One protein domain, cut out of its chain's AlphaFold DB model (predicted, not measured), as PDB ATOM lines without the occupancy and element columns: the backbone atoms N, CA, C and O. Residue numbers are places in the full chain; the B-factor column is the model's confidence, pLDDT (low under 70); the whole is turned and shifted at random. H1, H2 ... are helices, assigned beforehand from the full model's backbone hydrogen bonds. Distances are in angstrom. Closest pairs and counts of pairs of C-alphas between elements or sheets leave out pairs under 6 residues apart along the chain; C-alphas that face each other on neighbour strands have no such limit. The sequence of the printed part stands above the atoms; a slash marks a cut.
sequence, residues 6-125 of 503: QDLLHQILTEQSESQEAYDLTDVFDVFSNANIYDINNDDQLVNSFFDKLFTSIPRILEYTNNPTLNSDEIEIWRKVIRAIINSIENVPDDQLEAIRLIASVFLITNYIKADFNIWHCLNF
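This is residues 6 to 125 of the 503 residues of an uncharacterized protein of Aphanizomenon flos-aquae LD13 (UniProt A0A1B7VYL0). A staggered helical hairpin, H5 and H6, makes the core; the side-by-side pair H2 and H4 lies across H6, and the short H3 sits at the outer end of that pair. Beyond the other side of the core, H1 and the four-residue H7 come together loosely, and residues 58 to 71 make a long loop from H4 to H5. The printed part has 120 residues with seven named helices, H1 to H7 in chain order, and no named strand: the class is all helix. It is compact, with a radius of gyration of the C-alphas of 14.5 A and a rounded outline of 37 by 31 by 23 A.

Find C-alpha 6 at (115.824, 141.632, 117.427); H1 runs from there to residue 14. Go on to H2, residues 26 to 32, and H3, residues 37 to 42. H4 follows, residues 44 to 57, 19.8 A from first to last C-alpha. Look next for C-alpha 72 at (105.396, 146.265, 105.965), where H5 begins; it runs 26.9 A to residue 90. H6 covers residues 96 to 112, 24.2 A, ending at C-alpha 112 at (116.597, 129.772, 104.883). H7 is residues 119 to 122.

Start at H6, the hub, which touches three helices. H5 and H6 form a helical hairpin, opposite ways at a shallow tilt of 18 degrees; residues 85 to 89 of H5 touch residues 102 to 106 of H6, and the closest C-alphas, of Ile 85 and Val 106, are 6.3 A apart. H2 touches residues 101 to 105 of H6, only just about perpendicular at 72 degrees, with the C-alphas of Phe 29 and Ser 105 closest at 6.0 A. H3 touches residues 100 to 104 of H6, closest at the C-alphas of Ile 37 and Arg 101, 6.9 A. Moving outward, H4 touches H2, opposite ways at a shallow tilt of 3 degrees, with the C-alphas of Val 28 and Lys 53 closest at 5.8 A. H3 and H4 only just touch, with 3 pairs of C-alphas within 8 A, and only at the corner; the closest are those of Ile 40 and Val 47, 6.5 A. H1 and H7 only just touch, with 3 pairs of C-alphas within 8 A, the closest those of His 10 and Cys 122 at 6.9 A. H1 and H5 are close but not clearly touching, with the C-alphas of Ile 12 and Arg 79 at 6.1 A. Every O i to N i+4 pair is within hydrogen-bond range in H1, H3, H4, H5 and H6; H2 has 1 of 3, beside 3 of 4 O i to N i+3 pairs, and H7 is too short for such a pair.

The C-alphas of Asn 67 and Asp 95, the two farthest apart, are 40.4 A apart. The printed part has no cut; the links H1 to H2 and H4 to H5 are long. Mean pLDDT of the printed part is 72.3, and it is under 70 at 42 residues, among them 12 to 20 and 59 to 70.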
ATOM      1  N   GLN A   6     116.256 142.058 116.094       60.59
ATOM      2  CA  GLN A   6     115.824 141.632 117.427       60.59
ATOM      3  C   GLN A   6     114.634 142.446 117.941       60.59
ATOM      4  O   GLN A   6     113.691 141.857 118.460       60.59
ATOM      5  N   ASP A   7     114.632 143.767 117.746       66.94
ATOM      6  CA  ASP A   7     113.507 144.627 118.142       66.94
ATOM      7  C   ASP A   7     112.247 144.282 117.344       66.94
ATOM      8  O   ASP A   7     111.154 144.213 117.904       66.94
ATOM      9  N   LEU A   8     112.400 144.006 116.043       67.62
ATOM     10  CA  LEU A   8     111.299 143.561 115.194       67.62
ATOM     11  C   LEU A   8     110.748 142.209 115.662       67.62
ATOM     12  O   LEU A   8     109.537 142.042 115.749       67.62
ATOM     13  N   LEU A   9     111.611 141.247 115.986       65.56
ATOM     14  CA  LEU A   9     111.193 139.922 116.449       65.56
ATOM     15  C   LEU A   9     110.511 139.994 117.815       65.56
ATOM     16  O   LEU A   9     109.450 139.404 118.009       65.56
ATOM     17  N   HIS A  10     111.071 140.781 118.733       68.50
ATOM     18  CA  HIS A  10     110.456 141.049 120.024       68.50
ATOM     19  C   HIS A  10     109.085 141.710 119.836       68.50
ATOM     20  O   HIS A  10     108.118 141.299 120.471       68.50
ATOM     21  N   GLN A  11     108.959 142.666 118.911       70.06
ATOM     22  CA  GLN A  11     107.680 143.273 118.550       70.06
ATOM     23  C   GLN A  11     106.692 142.225 118.010       70.06
ATOM     24  O   GLN A  11     105.579 142.129 118.518       70.06
ATOM     25  N   ILE A  12     107.108 141.383 117.056       67.19
ATOM     26  CA  ILE A  12     106.301 140.291 116.480       67.19
ATOM     27  C   ILE A  12     105.777 139.336 117.562       67.19
ATOM     28  O   ILE A  12     104.623 138.909 117.506       67.19
ATOM     29  N   LEU A  13     106.609 139.009 118.550       66.94
ATOM     30  CA  LEU A  13     106.264 138.083 119.627       66.94
ATOM     31  C   LEU A  13     105.426 138.730 120.732       66.94
ATOM     32  O   LEU A  13     104.564 138.071 121.303       66.94
ATOM     33  N   THR A  14     105.631 140.018 121.018       68.06
ATOM     34  CA  THR A  14     104.806 140.757 121.992       68.06
ATOM     35  C   THR A  14     103.441 141.174 121.448       68.06
ATOM     36  O   THR A  14     102.491 141.274 122.218       68.06
ATOM     37  N   GLU A  15     103.301 141.369 120.133       64.94
ATOM     38  CA  GLU A  15     102.037 141.723 119.465       64.94
ATOM     39  C   GLU A  15     101.147 140.499 119.156       64.94
ATOM     40  O   GLU A  15     100.258 140.566 118.302       64.94
ATOM     41  N   GLN A  16     101.363 139.360 119.822       56.44
ATOM     42  CA  GLN A  16     100.540 138.162 119.645       56.44
ATOM     43  C   GLN A  16      99.098 138.386 120.130       56.44
ATOM     44  O   GLN A  16      98.752 138.125 121.277       56.44
ATOM     45  N   SER A  17      98.224 138.843 119.232       51.25
ATOM     46  CA  SER A  17      96.777 138.692 119.373       51.25
ATOM     47  C   SER A  17      96.353 137.325 118.823       51.25
ATOM     48  O   SER A  17      96.750 136.974 117.712       51.25
ATOM     49  N   GLU A  18      95.505 136.595 119.555       53.41
ATOM     50  CA  GLU A  18      95.029 135.221 119.263       53.41
ATOM     51  C   GLU A  18      94.353 135.022 117.883       53.41
ATOM     52  O   GLU A  18      94.024 133.901 117.510       53.41
ATOM     53  N   SER A  19      94.136 136.084 117.103       54.25
ATOM     54  CA  SER A  19      93.336 136.079 115.871       54.25
ATOM     55  C   SER A  19      94.120 136.257 114.566       54.25
ATOM     56  O   SER A  19      93.504 136.546 113.541       54.25
ATOM     57  N   GLN A  20      95.453 136.203 114.571       59.47
ATOM     58  CA  GLN A  20      96.227 136.465 113.352       59.47
ATOM     59  C   GLN A  20      96.551 135.177 112.582       59.47
ATOM     60  O   GLN A  20      96.938 134.171 113.171       59.47
ATOM     61  N   GLU A  21      96.418 135.233 111.254       77.56
ATOM     62  CA  GLU A  21      96.666 134.113 110.340       77.56
ATOM     63  C   GLU A  21      98.110 133.580 110.447       77.56
ATOM     64  O   GLU A  21      99.055 134.340 110.666       77.56
ATOM     65  N   ALA A  22      98.282 132.270 110.254       80.00
ATOM     66  CA  ALA A  22      99.573 131.607 110.069       80.00
ATOM     67  C   ALA A  22      99.622 130.988 108.664       80.00
ATOM     68  O   ALA A  22      98.576 130.667 108.098       80.00
ATOM     69  N   TYR A  23     100.820 130.825 108.096       82.25
ATOM     70  CA  TYR A  23     100.961 130.054 106.859       82.25
ATOM     71  C   TYR A  23     100.731 128.567 107.125       82.25
ATOM     72  O   TYR A  23     101.192 128.037 108.136       82.25
ATOM     73  N   ASP A  24     100.057 127.896 106.194       82.00
ATOM     74  CA  ASP A  24     100.019 126.440 106.164       82.00
ATOM     75  C   ASP A  24     101.330 125.922 105.557       82.00
ATOM     76  O   ASP A  24     101.644 126.191 104.396       82.00
ATOM     77  N   LEU A  25     102.121 125.230 106.375       81.19
ATOM     78  CA  LEU A  25     103.414 124.659 105.993       81.19
ATOM     79  C   LEU A  25     103.360 123.131 105.864       81.19
ATOM     80  O   LEU A  25     104.406 122.495 105.735       81.19
ATOM     81  N   THR A  26     102.166 122.534 105.868       82.19
ATOM     82  CA  THR A  26     101.994 121.073 105.828       82.19
ATOM     83  C   THR A  26     102.673 120.461 104.596       82.19
ATOM     84  O   THR A  26     103.503 119.565 104.733       82.19
ATOM     85  N   ASP A  27     102.460 121.038 103.407       79.88
ATOM     86  CA  ASP A  27     103.073 120.570 102.149       79.88
ATOM     87  C   ASP A  27     104.615 120.623 102.151       79.88
ATOM     88  O   ASP A  27     105.284 119.854 101.442       79.88
ATOM     89  N   VAL A  28     105.180 121.552 102.930       79.62
ATOM     90  CA  VAL A  28     106.625 121.732 103.117       79.62
ATOM     91  C   VAL A  28     107.166 120.659 104.064       79.62
ATOM     92  O   VAL A  28     108.189 120.042 103.770       79.62
ATOM     93  N   PHE A  29     106.464 120.384 105.163       81.31
ATOM     94  CA  PHE A  29     106.828 119.331 106.115       81.31
ATOM     95  C   PHE A  29     106.741 117.931 105.494       81.31
ATOM     96  O   PHE A  29     107.605 117.084 105.741       81.31
ATOM     97  N   ASP A  30     105.791 117.718 104.584       82.75
ATOM     98  CA  ASP A  30     105.602 116.448 103.882       82.75
ATOM     99  C   ASP A  30     106.794 116.028 103.010       82.75
ATOM    100  O   ASP A  30     106.899 114.855 102.643       82.75
ATOM    101  N   VAL A  31     107.733 116.931 102.699       80.38
ATOM    102  CA  VAL A  31     108.982 116.581 101.990       80.38
ATOM    103  C   VAL A  31     109.782 115.528 102.759       80.38
ATOM    104  O   VAL A  31     110.380 114.645 102.148       80.38
ATOM    105  N   PHE A  32     109.748 115.567 104.093       81.56
ATOM    106  CA  PHE A  32     110.482 114.621 104.936       81.56
ATOM    107  C   PHE A  32     109.635 113.463 105.457       81.56
ATOM    108  O   PHE A  32     110.155 112.629 106.195       81.56
ATOM    109  N   SER A  33     108.375 113.342 105.027       77.69
ATOM    110  CA  SER A  33     107.437 112.287 105.456       77.69
ATOM    111  C   SER A  33     107.976 110.855 105.301       77.69
ATOM    112  O   SER A  33     107.564 109.958 106.035       77.69
ATOM    113  N   ASN A  34     108.938 110.635 104.398       76.06
ATOM    114  CA  ASN A  34     109.587 109.339 104.177       76.06
ATOM    115  C   ASN A  34     111.104 109.344 104.424       76.06
ATOM    116  O   ASN A  34     111.742 108.305 104.278       76.06
ATOM    117  N   ALA A  35     111.687 110.480 104.807       74.56
ATOM    118  CA  ALA A  35     113.129 110.613 104.993       74.56
ATOM    119  C   ALA A  35     113.557 110.207 106.409       74.56
ATOM    120  O   ALA A  35     112.809 110.402 107.376       74.56
ATOM    121  N   ASN A  36     114.762 109.655 106.542       72.25
ATOM    122  CA  ASN A  36     115.448 109.558 107.827       72.25
ATOM    123  C   ASN A  36     116.251 110.849 108.074       72.25
ATOM    124  O   ASN A  36     116.678 111.502 107.125       72.25
ATOM    125  N   ILE A  37     116.506 111.221 109.331       67.81
ATOM    126  CA  ILE A  37     117.245 112.444 109.681       67.81
ATOM    127  C   ILE A  37     118.644 112.503 109.057       67.81
ATOM    128  O   ILE A  37     119.098 113.576 108.665       67.81
ATOM    129  N   TYR A  38     119.309 111.356 108.894       68.19
ATOM    130  CA  TYR A  38     120.611 111.307 108.223       68.19
ATOM    131  C   TYR A  38     120.500 111.598 106.727       68.19
ATOM    132  O   TYR A  38     121.426 112.186 106.177       68.19
ATOM    133  N   ASP A  39     119.391 111.226 106.083       71.81
ATOM    134  CA  ASP A  39     119.144 111.578 104.684       71.81
ATOM    135  C   ASP A  39     118.902 113.087 104.583       71.81
ATOM    136  O   ASP A  39     119.484 113.743 103.735       71.81
ATOM    137  N   ILE A  40     118.165 113.680 105.529       72.50
ATOM    138  CA  ILE A  40     117.952 115.138 105.574       72.50
ATOM    139  C   ILE A  40     119.272 115.904 105.749       72.50
ATOM    140  O   ILE A  40     119.440 116.970 105.165       72.50
ATOM    141  N   ASN A  41     120.225 115.374 106.523       69.44
ATOM    142  CA  ASN A  41     121.525 116.021 106.721       69.44
ATOM    143  C   ASN A  41     122.501 115.834 105.542       69.44
ATOM    144  O   ASN A  41     123.414 116.641 105.399       69.44
ATOM    145  N   ASN A  42     122.356 114.767 104.747       69.25
ATOM    146  CA  ASN A  42     123.366 114.350 103.761       69.25
ATOM    147  C   ASN A  42     122.866 114.292 102.303       69.25
ATOM    148  O   ASN A  42     123.674 114.051 101.406       69.25
ATOM    149  N   ASP A  43     121.567 114.463 102.052       76.12
ATOM    150  CA  ASP A  43     120.967 114.429 100.718       76.12
ATOM    151  C   ASP A  43     120.632 115.846 100.232       76.12
ATOM    152  O   ASP A  43     119.561 116.400 100.499       76.12
ATOM    153  N   ASP A  44     121.555 116.420  99.458       75.12
ATOM    154  CA  ASP A  44     121.380 117.731  98.835       75.12
ATOM    155  C   ASP A  44     120.117 117.798  97.959       75.12
ATOM    156  O   ASP A  44     119.505 118.858  97.848       75.12
ATOM    157  N   GLN A  45     119.692 116.698  97.324       80.94
ATOM    158  CA  GLN A  45     118.486 116.701  96.489       80.94
ATOM    159  C   GLN A  45     117.230 116.830  97.342       80.94
ATOM    160  O   GLN A  45     116.323 117.585  96.989       80.94
ATOM    161  N   LEU A  46     117.194 116.130  98.475       80.31
ATOM    162  CA  LEU A  46     116.090 116.208  99.421       80.31
ATOM    163  C   LEU A  46     115.975 117.621 100.017       80.31
ATOM    164  O   LEU A  46     114.881 118.184 100.081       80.31
ATOM    165  N   VAL A  47     117.108 118.226 100.384       78.31
ATOM    166  CA  VAL A  47     117.172 119.604 100.897       78.31
ATOM    167  C   VAL A  47     116.782 120.627  99.824       78.31
ATOM    168  O   VAL A  47     116.007 121.543 100.098       78.31
ATOM    169  N   ASN A  48     117.242 120.459  98.583       81.12
ATOM    170  CA  ASN A  48     116.839 121.327  97.473       81.12
ATOM    171  C   ASN A  48     115.337 121.208  97.185       81.12
ATOM    172  O   ASN A  48     114.668 122.225  97.027       81.12
ATOM    173  N   SER A  49     114.779 119.993  97.216       83.69
ATOM    174  CA  SER A  49     113.335 119.786  97.067       83.69
ATOM    175  C   SER A  49     112.537 120.468  98.180       83.69
ATOM    176  O   SER A  49     111.461 121.007  97.913       83.69
ATOM    177  N   PHE A  50     113.062 120.479  99.411       85.06
ATOM    178  CA  PHE A  50     112.470 121.224 100.519       85.06
ATOM    179  C   PHE A  50     112.437 122.726 100.230       85.06
ATOM    180  O   PHE A  50     111.382 123.348 100.361       85.06
ATOM    181  N   PHE A  51     113.560 123.308  99.803       80.88
ATOM    182  CA  PHE A  51     113.622 124.735  99.490       80.88
ATOM    183  C   PHE A  51     112.760 125.117  98.288       80.88
ATOM    184  O   PHE A  51     112.098 126.149  98.343       80.88
ATOM    185  N   ASP A  52     112.695 124.280  97.253       82.31
ATOM    186  CA  ASP A  52     111.813 124.501  96.105       82.31
ATOM    187  C   ASP A  52     110.348 124.576  96.550       82.31
ATOM    188  O   ASP A  52     109.630 125.505  96.174       82.31
ATOM    189  N   LYS A  53     109.905 123.649  97.414       83.56
ATOM    190  CA  LYS A  53     108.551 123.701  97.980       83.56
ATOM    191  C   LYS A  53     108.346 124.925  98.865       83.56
ATOM    192  O   LYS A  53     107.363 125.639  98.681       83.56
ATOM    193  N   LEU A  54     109.278 125.210  99.773       81.75
ATOM    194  CA  LEU A  54     109.215 126.385 100.644       81.75
ATOM    195  C   LEU A  54     109.054 127.676  99.827       81.75
ATOM    196  O   LEU A  54     108.234 128.526 100.162       81.75
ATOM    197  N   PHE A  55     109.783 127.782  98.717       78.31
ATOM    198  CA  PHE A  55     109.747 128.917  97.801       78.31
ATOM    199  C   PHE A  55     108.435 129.025  97.011       78.31
ATOM    200  O   PHE A  55     108.050 130.117  96.595       78.31
ATOM    201  N   THR A  56     107.730 127.910  96.794       79.31
ATOM    202  CA  THR A  56     106.371 127.931  96.230       79.31
ATOM    203  C   THR A  56     105.301 128.280  97.263       79.31
ATOM    204  O   THR A  56     104.318 128.930  96.911       79.31
ATOM    205  N   SER A  57     105.489 127.879  98.525       77.00
ATOM    206  CA  SER A  57     104.516 128.073  99.609       77.00
ATOM    207  C   SER A  57     104.589 129.463 100.246       77.00
ATOM    208  O   SER A  57     103.573 129.981 100.709       77.00
ATOM    209  N   ILE A  58     105.767 130.090 100.260       73.88
ATOM    210  CA  ILE A  58     105.977 131.442 100.784       73.88
ATOM    211  C   ILE A  58     106.186 132.387  99.591       73.88
ATOM    212  O   ILE A  58     107.060 132.116  98.766       73.88
ATOM    213  N   PRO A  59     105.423 133.495  99.461       64.12
ATOM    214  CA  PRO A  59     105.623 134.462  98.383       64.12
ATOM    215  C   PRO A  59     107.093 134.876  98.287       64.12
ATOM    216  O   PRO A  59     107.717 135.081  99.325       64.12
ATOM    217  N   ARG A  60     107.625 135.007  97.058       59.03
ATOM    218  CA  ARG A  60     109.004 135.438  96.742       59.03
ATOM    219  C   ARG A  60     109.362 136.745  97.446       59.03
ATOM    220  O   ARG A  60     109.280 137.823  96.867       59.03
ATOM    221  N   ILE A  61     109.764 136.641  98.693       52.69
ATOM    222  CA  ILE A  61     110.221 137.741  99.511       52.69
ATOM    223  C   ILE A  61     111.541 137.264 100.099       52.69
ATOM    224  O   ILE A  61     111.625 136.145 100.603       52.69
ATOM    225  N   LEU A  62     112.557 138.122  99.999       50.56
ATOM    226  CA  LEU A  62     113.973 137.894 100.318       50.56
ATOM    227  C   LEU A  62     114.818 137.351  99.153       50.56
ATOM    228  O   LEU A  62     115.537 136.359  99.275       50.56
ATOM    229  N   GLU A  63     114.847 138.086  98.036       46.00
ATOM    230  CA  GLU A  63     116.136 138.216  97.349       46.00
ATOM    231  C   GLU A  63     117.115 138.878  98.328       46.00
ATOM    232  O   GLU A  63     116.945 140.029  98.724       46.00
ATOM    233  N   TYR A  64     118.090 138.079  98.761       46.28
ATOM    234  CA  TYR A  64     119.332 138.433  99.444       46.28
ATOM    235  C   TYR A  64     119.673 139.928  99.400       46.28
ATOM    236  O   TYR A  64     120.389 140.396  98.514       46.28
ATOM    237  N   THR A  65     119.250 140.681 100.410       40.56
ATOM    238  CA  THR A  65     119.901 141.951 100.709       40.56
ATOM    239  C   THR A  65     120.228 141.976 102.190       40.56
ATOM    240  O   THR A  65     119.358 141.797 103.034       40.56
ATOM    241  N   ASN A  66     121.502 142.205 102.513       47.50
ATOM    242  CA  ASN A  66     121.992 142.480 103.868       47.50
ATOM    243  C   ASN A  66     121.475 143.848 104.385       47.50
ATOM    244  O   ASN A  66     122.189 144.559 105.089       47.50
ATOM    245  N   ASN A  67     120.276 144.267 103.965       46.97
ATOM    246  CA  ASN A  67     119.678 145.557 104.268       46.97
ATOM    247  C   ASN A  67     118.643 145.392 105.393       46.97
ATOM    248  O   ASN A  67     117.693 144.632 105.236       46.97
ATOM    249  N   PRO A  68     118.769 146.138 106.503       52.62
ATOM    250  CA  PRO A  68     117.957 145.947 107.706       52.62
ATOM    251  C   PRO A  68     116.540 146.540 107.619       52.62
ATOM    252  O   PRO A  68     115.831 146.589 108.620       52.62
ATOM    253  N   THR A  69     116.111 147.041 106.460       60.22
ATOM    254  CA  THR A  69     114.797 147.679 106.311       60.22
ATOM    255  C   THR A  69     113.833 146.743 105.607       60.22
ATOM    256  O   THR A  69     113.685 146.815 104.388       60.22
ATOM    257  N   LEU A  70     113.177 145.888 106.393       67.19
ATOM    258  CA  LEU A  70     112.009 145.145 105.931       67.19
ATOM    259  C   LEU A  70     110.837 146.117 105.723       67.19
ATOM    260  O   LEU A  70     110.576 146.979 106.568       67.19
ATOM    261  N   ASN A  71     110.135 146.001 104.600       73.75
ATOM    262  CA  ASN A  71     108.884 146.714 104.358       73.75
ATOM    263  C   ASN A  71     107.718 146.084 105.157       73.75
ATOM    264  O   ASN A  71     107.864 145.039 105.791       73.75
ATOM    265  N   SER A  72     106.551 146.736 105.181       74.88
ATOM    266  CA  SER A  72     105.396 146.265 105.965       74.88
ATOM    267  C   SER A  72     104.909 144.875 105.556       74.88
ATOM    268  O   SER A  72     104.506 144.094 106.416       74.88
ATOM    269  N   ASP A  73     104.965 144.564 104.263       76.19
ATOM    270  CA  ASP A  73     104.466 143.304 103.711       76.19
ATOM    271  C   ASP A  73     105.430 142.163 104.051       76.19
ATOM    272  O   ASP A  73     105.012 141.085 104.464       76.19
ATOM    273  N   GLU A  74     106.731 142.438 103.975       74.88
ATOM    274  CA  GLU A  74     107.799 141.583 104.482       74.88
ATOM    275  C   GLU A  74     107.571 141.247 105.956       74.88
ATOM    276  O   GLU A  74     107.447 140.075 106.303       74.88
ATOM    277  N   ILE A  75     107.441 142.254 106.823       74.75
ATOM    278  CA  ILE A  75     107.215 142.052 108.263       74.75
ATOM    279  C   ILE A  75     106.001 141.146 108.519       74.75
ATOM    280  O   ILE A  75     106.055 140.280 109.394       74.75
ATOM    281  N   GLU A  76     104.923 141.309 107.752       77.31
ATOM    282  CA  GLU A  76     103.723 140.483 107.885       77.31
ATOM    283  C   GLU A  76     103.955 139.029 107.448       77.31
ATOM    284  O   GLU A  76     103.540 138.106 108.151       77.31
ATOM    285  N   ILE A  77     104.685 138.781 106.355       77.12
ATOM    286  CA  ILE A  77     105.074 137.413 105.973       77.12
ATOM    287  C   ILE A  77     105.893 136.758 107.085       77.12
ATOM    288  O   ILE A  77     105.606 135.630 107.491       77.12
ATOM    289  N   TRP A  78     106.871 137.481 107.625       75.69
ATOM    290  CA  TRP A  78     107.707 137.007 108.723       75.69
ATOM    291  C   TRP A  78     106.888 136.648 109.966       75.69
ATOM    292  O   TRP A  78     107.105 135.589 110.557       75.69
ATOM    293  N   ARG A  79     105.893 137.468 110.329       77.19
ATOM    294  CA  ARG A  79     104.940 137.167 111.415       77.19
ATOM    295  C   ARG A  79     104.220 135.844 111.186       77.19
ATOM    296  O   ARG A  79     104.172 135.013 112.093       77.19
ATOM    297  N   LYS A  80     103.684 135.635 109.980       81.62
ATOM    298  CA  LYS A  80     102.930 134.423 109.629       81.62
ATOM    299  C   LYS A  80     103.805 133.168 109.645       81.62
ATOM    300  O   LYS A  80     103.348 132.129 110.118       81.62
ATOM    301  N   VAL A  81     105.055 133.258 109.181       80.12
ATOM    302  CA  VAL A  81     106.010 132.134 109.193       80.12
ATOM    303  C   VAL A  81     106.460 131.795 110.614       80.12
ATOM    304  O   VAL A  81     106.426 130.629 110.999       80.12
ATOM    305  N   ILE A  82     106.822 132.795 111.427       78.00
ATOM    306  CA  ILE A  82     107.219 132.575 112.828       78.00
ATOM    307  C   ILE A  82     106.064 131.953 113.623       78.00
ATOM    308  O   ILE A  82     106.290 131.027 114.399       78.00
ATOM    309  N   ARG A  83     104.816 132.389 113.398       79.31
ATOM    310  CA  ARG A  83     103.640 131.746 114.005       79.31
ATOM    311  C   ARG A  83     103.446 130.311 113.560       79.31
ATOM    312  O   ARG A  83     103.159 129.475 114.404       79.31
ATOM    313  N   ALA A  84     103.603 130.023 112.271       82.38
ATOM    314  CA  ALA A  84     103.514 128.655 111.781       82.38
ATOM    315  C   ALA A  84     104.567 127.762 112.457       82.38
ATOM    316  O   ALA A  84     104.232 126.683 112.929       82.38
ATOM    317  N   ILE A  85     105.804 128.253 112.612       80.25
ATOM    318  CA  ILE A  85     106.858 127.559 113.366       80.25
ATOM    319  C   ILE A  85     106.442 127.330 114.827       80.25
ATOM    320  O   ILE A  85     106.548 126.207 115.312       80.25
ATOM    321  N   ILE A  86     105.955 128.363 115.526       78.62
ATOM    322  CA  ILE A  86     105.515 128.248 116.928       78.62
ATOM    323  C   ILE A  86     104.398 127.213 117.056       78.62
ATOM    324  O   ILE A  86     104.529 126.288 117.848       78.62
ATOM    325  N   ASN A  87     103.344 127.331 116.246       81.81
ATOM    326  CA  ASN A  87     102.197 126.426 116.271       81.81
ATOM    327  C   ASN A  87     102.616 124.979 115.995       81.81
ATOM    328  O   ASN A  87     102.118 124.064 116.646       81.81
ATOM    329  N   SER A  88     103.540 124.763 115.059       82.38
ATOM    330  CA  SER A  88     104.106 123.442 114.796       82.38
ATOM    331  C   SER A  88     104.851 122.893 116.009       82.38
ATOM    332  O   SER A  88     104.627 121.753 116.401       82.38
ATOM    333  N   ILE A  89     105.708 123.701 116.641       78.88
ATOM    334  CA  ILE A  89     106.488 123.256 117.802       78.88
ATOM    335  C   ILE A  89     105.586 122.999 119.022       78.88
ATOM    336  O   ILE A  89     105.807 122.054 119.774       78.88
ATOM    337  N   GLU A  90     104.543 123.805 119.226       80.56
ATOM    338  CA  GLU A  90     103.583 123.597 120.317       80.56
ATOM    339  C   GLU A  90     102.764 122.308 120.168       80.56
ATOM    340  O   GLU A  90     102.270 121.783 121.166       80.56
ATOM    341  N   ASN A  91     102.654 121.792 118.943       81.75
ATOM    342  CA  ASN A  91     101.948 120.560 118.603       81.75
ATOM    343  C   ASN A  91     102.915 119.472 118.101       81.75
ATOM    344  O   ASN A  91     102.565 118.706 117.205       81.75
ATOM    345  N   VAL A  92     104.137 119.419 118.653       81.50
ATOM    346  CA  VAL A  92     105.113 118.368 118.324       81.50
ATOM    347  C   VAL A  92     104.483 116.984 118.539       81.50
ATOM    348  O   VAL A  92     103.929 116.743 119.613       81.50
ATOM    349  N   PRO A  93     104.564 116.082 117.543       81.50
ATOM    350  CA  PRO A  93     104.064 114.717 117.667       81.50
ATOM    351  C   PRO A  93     104.717 113.954 118.823       81.50
ATOM    352  O   PRO A  93     105.909 114.113 119.082       81.50
ATOM    353  N   ASP A  94     103.960 113.059 119.462       77.38
ATOM    354  CA  ASP A  94     104.509 112.124 120.456       77.38
ATOM    355  C   ASP A  94     105.443 111.081 119.810       77.38
ATOM    356  O   ASP A  94     106.313 110.517 120.477       77.38
ATOM    357  N   ASP A  95     105.271 110.806 118.509       83.75
ATOM    358  CA  ASP A  95     106.169 109.935 117.754       83.75
ATOM    359  C   ASP A  95     107.522 110.622 117.519       83.75
ATOM    360  O   ASP A  95     107.614 111.699 116.927       83.75
ATOM    361  N   GLN A  96     108.595 109.966 117.960       75.44
ATOM    362  CA  GLN A  96     109.944 110.526 117.930       75.44
ATOM    363  C   GLN A  96     110.426 110.839 116.504       75.44
ATOM    364  O   GLN A  96     111.135 111.824 116.301       75.44
ATOM    365  N   LEU A  97     110.065 110.020 115.511       76.00
ATOM    366  CA  LEU A  97     110.504 110.202 114.129       76.00
ATOM    367  C   LEU A  97     109.754 111.361 113.462       76.00
ATOM    368  O   LEU A  97     110.368 112.170 112.763       76.00
ATOM    369  N   GLU A  98     108.447 111.468 113.691       79.31
ATOM    370  CA  GLU A  98     107.646 112.602 113.220       79.31
ATOM    371  C   GLU A  98     108.084 113.916 113.880       79.31
ATOM    372  O   GLU A  98     108.269 114.918 113.184       79.31
ATOM    373  N   ALA A  99     108.363 113.900 115.187       78.44
ATOM    374  CA  ALA A  99     108.924 115.040 115.908       78.44
ATOM    375  C   ALA A  99     110.272 115.482 115.320       78.44
ATOM    376  O   ALA A  99     110.478 116.665 115.044       78.44
ATOM    377  N   ILE A 100     111.174 114.533 115.058       75.56
ATOM    378  CA  ILE A 100     112.468 114.786 114.417       75.56
ATOM    379  C   ILE A 100     112.305 115.470 113.055       75.56
ATOM    380  O   ILE A 100     112.993 116.451 112.771       75.56
ATOM    381  N   ARG A 101     111.406 114.963 112.206       81.50
ATOM    382  CA  ARG A 101     111.170 115.513 110.862       81.50
ATOM    383  C   ARG A 101     110.630 116.932 110.928       81.50
ATOM    384  O   ARG A 101     111.117 117.797 110.204       81.50
ATOM    385  N   LEU A 102     109.690 117.177 111.836       82.31
ATOM    386  CA  LEU A 102     109.143 118.504 112.073       82.31
ATOM    387  C   LEU A 102     110.230 119.485 112.531       82.31
ATOM    388  O   LEU A 102     110.355 120.573 111.968       82.31
ATOM    389  N   ILE A 103     111.060 119.084 113.500       80.56
ATOM    390  CA  ILE A 103     112.190 119.886 113.988       80.56
ATOM    391  C   ILE A 103     113.175 120.172 112.848       80.56
ATOM    392  O   ILE A 103     113.606 121.313 112.682       80.56
ATOM    393  N   ALA A 104     113.491 119.176 112.019       79.31
ATOM    394  CA  ALA A 104     114.381 119.338 110.875       79.31
ATOM    395  C   ALA A 104     113.830 120.340 109.844       79.31
ATOM    396  O   ALA A 104     114.566 121.211 109.371       79.31
ATOM    397  N   SER A 105     112.532 120.273 109.534       81.94
ATOM    398  CA  SER A 105     111.872 121.253 108.668       81.94
ATOM    399  C   SER A 105     111.890 122.656 109.260       81.94
ATOM    400  O   SER A 105     112.210 123.615 108.558       81.94
ATOM    401  N   VAL A 106     111.593 122.790 110.552       81.38
ATOM    402  CA  VAL A 106     111.682 124.073 111.255       81.38
ATOM    403  C   VAL A 106     113.108 124.622 111.170       81.38
ATOM    404  O   VAL A 106     113.293 125.782 110.808       81.38
ATOM    405  N   PHE A 107     114.129 123.803 111.425       81.56
ATOM    406  CA  PHE A 107     115.533 124.213 111.340       81.56
ATOM    407  C   PHE A 107     115.910 124.689 109.936       81.56
ATOM    408  O   PHE A 107     116.573 125.718 109.797       81.56
ATOM    409  N   LEU A 108     115.431 124.021 108.888       78.62
ATOM    410  CA  LEU A 108     115.639 124.466 107.510       78.62
ATOM    411  C   LEU A 108     114.982 125.799 107.205       78.62
ATOM    412  O   LEU A 108     115.608 126.647 106.574       78.62
ATOM    413  N   ILE A 109     113.757 126.006 107.685       78.88
ATOM    414  CA  ILE A 109     113.066 127.284 107.532       78.88
ATOM    415  C   ILE A 109     113.857 128.374 108.260       78.88
ATOM    416  O   ILE A 109     114.181 129.388 107.652       78.88
ATOM    417  N   THR A 110     114.263 128.156 109.515       75.50
ATOM    418  CA  THR A 110     115.065 129.143 110.264       75.50
ATOM    419  C   THR A 110     116.406 129.454 109.588       75.50
ATOM    420  O   THR A 110     116.843 130.604 109.588       75.50
ATOM    421  N   ASN A 111     117.033 128.463 108.946       73.94
ATOM    422  CA  ASN A 111     118.271 128.650 108.195       73.94
ATOM    423  C   ASN A 111     118.054 129.401 106.867       73.94
ATOM    424  O   ASN A 111     118.833 130.295 106.541       73.94
ATOM    425  N   TYR A 112     116.990 129.076 106.120       73.62
ATOM    426  CA  TYR A 112     116.597 129.772 104.883       73.62
ATOM    427  C   TYR A 112     116.408 131.266 105.113       73.62
ATOM    428  O   TYR A 112     116.847 132.114 104.342       73.62
ATOM    429  N   ILE A 113     115.784 131.558 106.243       67.81
ATOM    430  CA  ILE A 113     115.445 132.881 106.715       67.81
ATOM    431  C   ILE A 113     116.701 133.741 107.005       67.81
ATOM    432  O   ILE A 113     116.583 134.959 107.132       67.81
ATOM    433  N   LYS A 114     117.913 133.149 107.049       56.75
ATOM    434  CA  LYS A 114     119.210 133.829 107.280       56.75
ATOM    435  C   LYS A 114     119.186 134.825 108.428       56.75
ATOM    436  O   LYS A 114     119.846 135.863 108.433       56.75
ATOM    437  N   ALA A 115     118.419 134.452 109.428       53.69
ATOM    438  CA  ALA A 115     118.423 135.087 110.703       53.69
ATOM    439  C   ALA A 115     119.790 134.865 111.363       53.69
ATOM    440  O   ALA A 115     119.994 133.851 112.021       53.69
ATOM    441  N   ASP A 116     120.716 135.822 111.253       48.19
ATOM    442  CA  ASP A 116     121.852 135.909 112.193       48.19
ATOM    443  C   ASP A 116     121.366 136.120 113.647       48.19
ATOM    444  O   ASP A 116     122.128 136.076 114.610       48.19
ATOM    445  N   PHE A 117     120.064 136.337 113.821       55.91
ATOM    446  CA  PHE A 117     119.354 136.360 115.081       55.91
ATOM    447  C   PHE A 117     119.009 134.931 115.516       55.91
ATOM    448  O   PHE A 117     118.297 134.194 114.838       55.91
ATOM    449  N   ASN A 118     119.500 134.556 116.696       62.09
ATOM    450  CA  ASN A 118     119.200 133.290 117.349       62.09
ATOM    451  C   ASN A 118     117.704 133.234 117.732       62.09
ATOM    452  O   ASN A 118     117.323 133.612 118.842       62.09
ATOM    453  N   ILE A 119     116.856 132.814 116.782       67.94
ATOM    454  CA  ILE A 119     115.390 132.766 116.909       67.94
ATOM    455  C   ILE A 119     114.951 132.016 118.173       67.94
ATOM    456  O   ILE A 119     113.943 132.367 118.779       67.94
ATOM    457  N   TRP A 120     115.763 131.058 118.621       74.38
ATOM    458  CA  TRP A 120     115.546 130.258 119.820       74.38
ATOM    459  C   TRP A 120     115.395 131.106 121.086       74.38
ATOM    460  O   TRP A 120     114.497 130.831 121.873       74.38
ATOM    461  N   HIS A 121     116.155 132.197 121.243       68.75
ATOM    462  CA  HIS A 121     116.012 133.094 122.405       68.75
ATOM    463  C   HIS A 121     114.656 133.794 122.475       68.75
ATOM    464  O   HIS A 121     114.268 134.300 123.525       68.75
ATOM    465  N   CYS A 122     113.955 133.856 121.350       65.50
ATOM    466  CA  CYS A 122     112.711 134.587 121.229       65.50
ATOM    467  C   CYS A 122     111.493 133.655 121.386       65.50
ATOM    468  O   CYS A 122     110.375 134.115 121.597       65.50
ATOM    469  N   LEU A 123     111.687 132.336 121.321       68.50
ATOM    470  CA  LEU A 123     110.610 131.358 121.425       68.50
ATOM    471  C   LEU A 123     110.444 130.915 122.890       68.50
ATOM    472  O   LEU A 123     111.299 130.238 123.452       68.50
ATOM    473  N   ASN A 124     109.336 131.306 123.528       65.69
ATOM    474  CA  ASN A 124     109.019 130.927 124.909       65.69
ATOM    475  C   ASN A 124     108.158 129.655 124.943       65.69
ATOM    476  O   ASN A 124     106.936 129.717 125.067       65.69
ATOM    477  N   PHE A 125     108.787 128.496 124.780       66.88
ATOM    478  CA  PHE A 125     108.079 127.216 124.781       66.88
ATOM    479  C   PHE A 125     107.683 126.759 126.192       66.88
ATOM    480  O   PHE A 125     108.396 126.980 127.174       66.88
TER     481      PHE A 125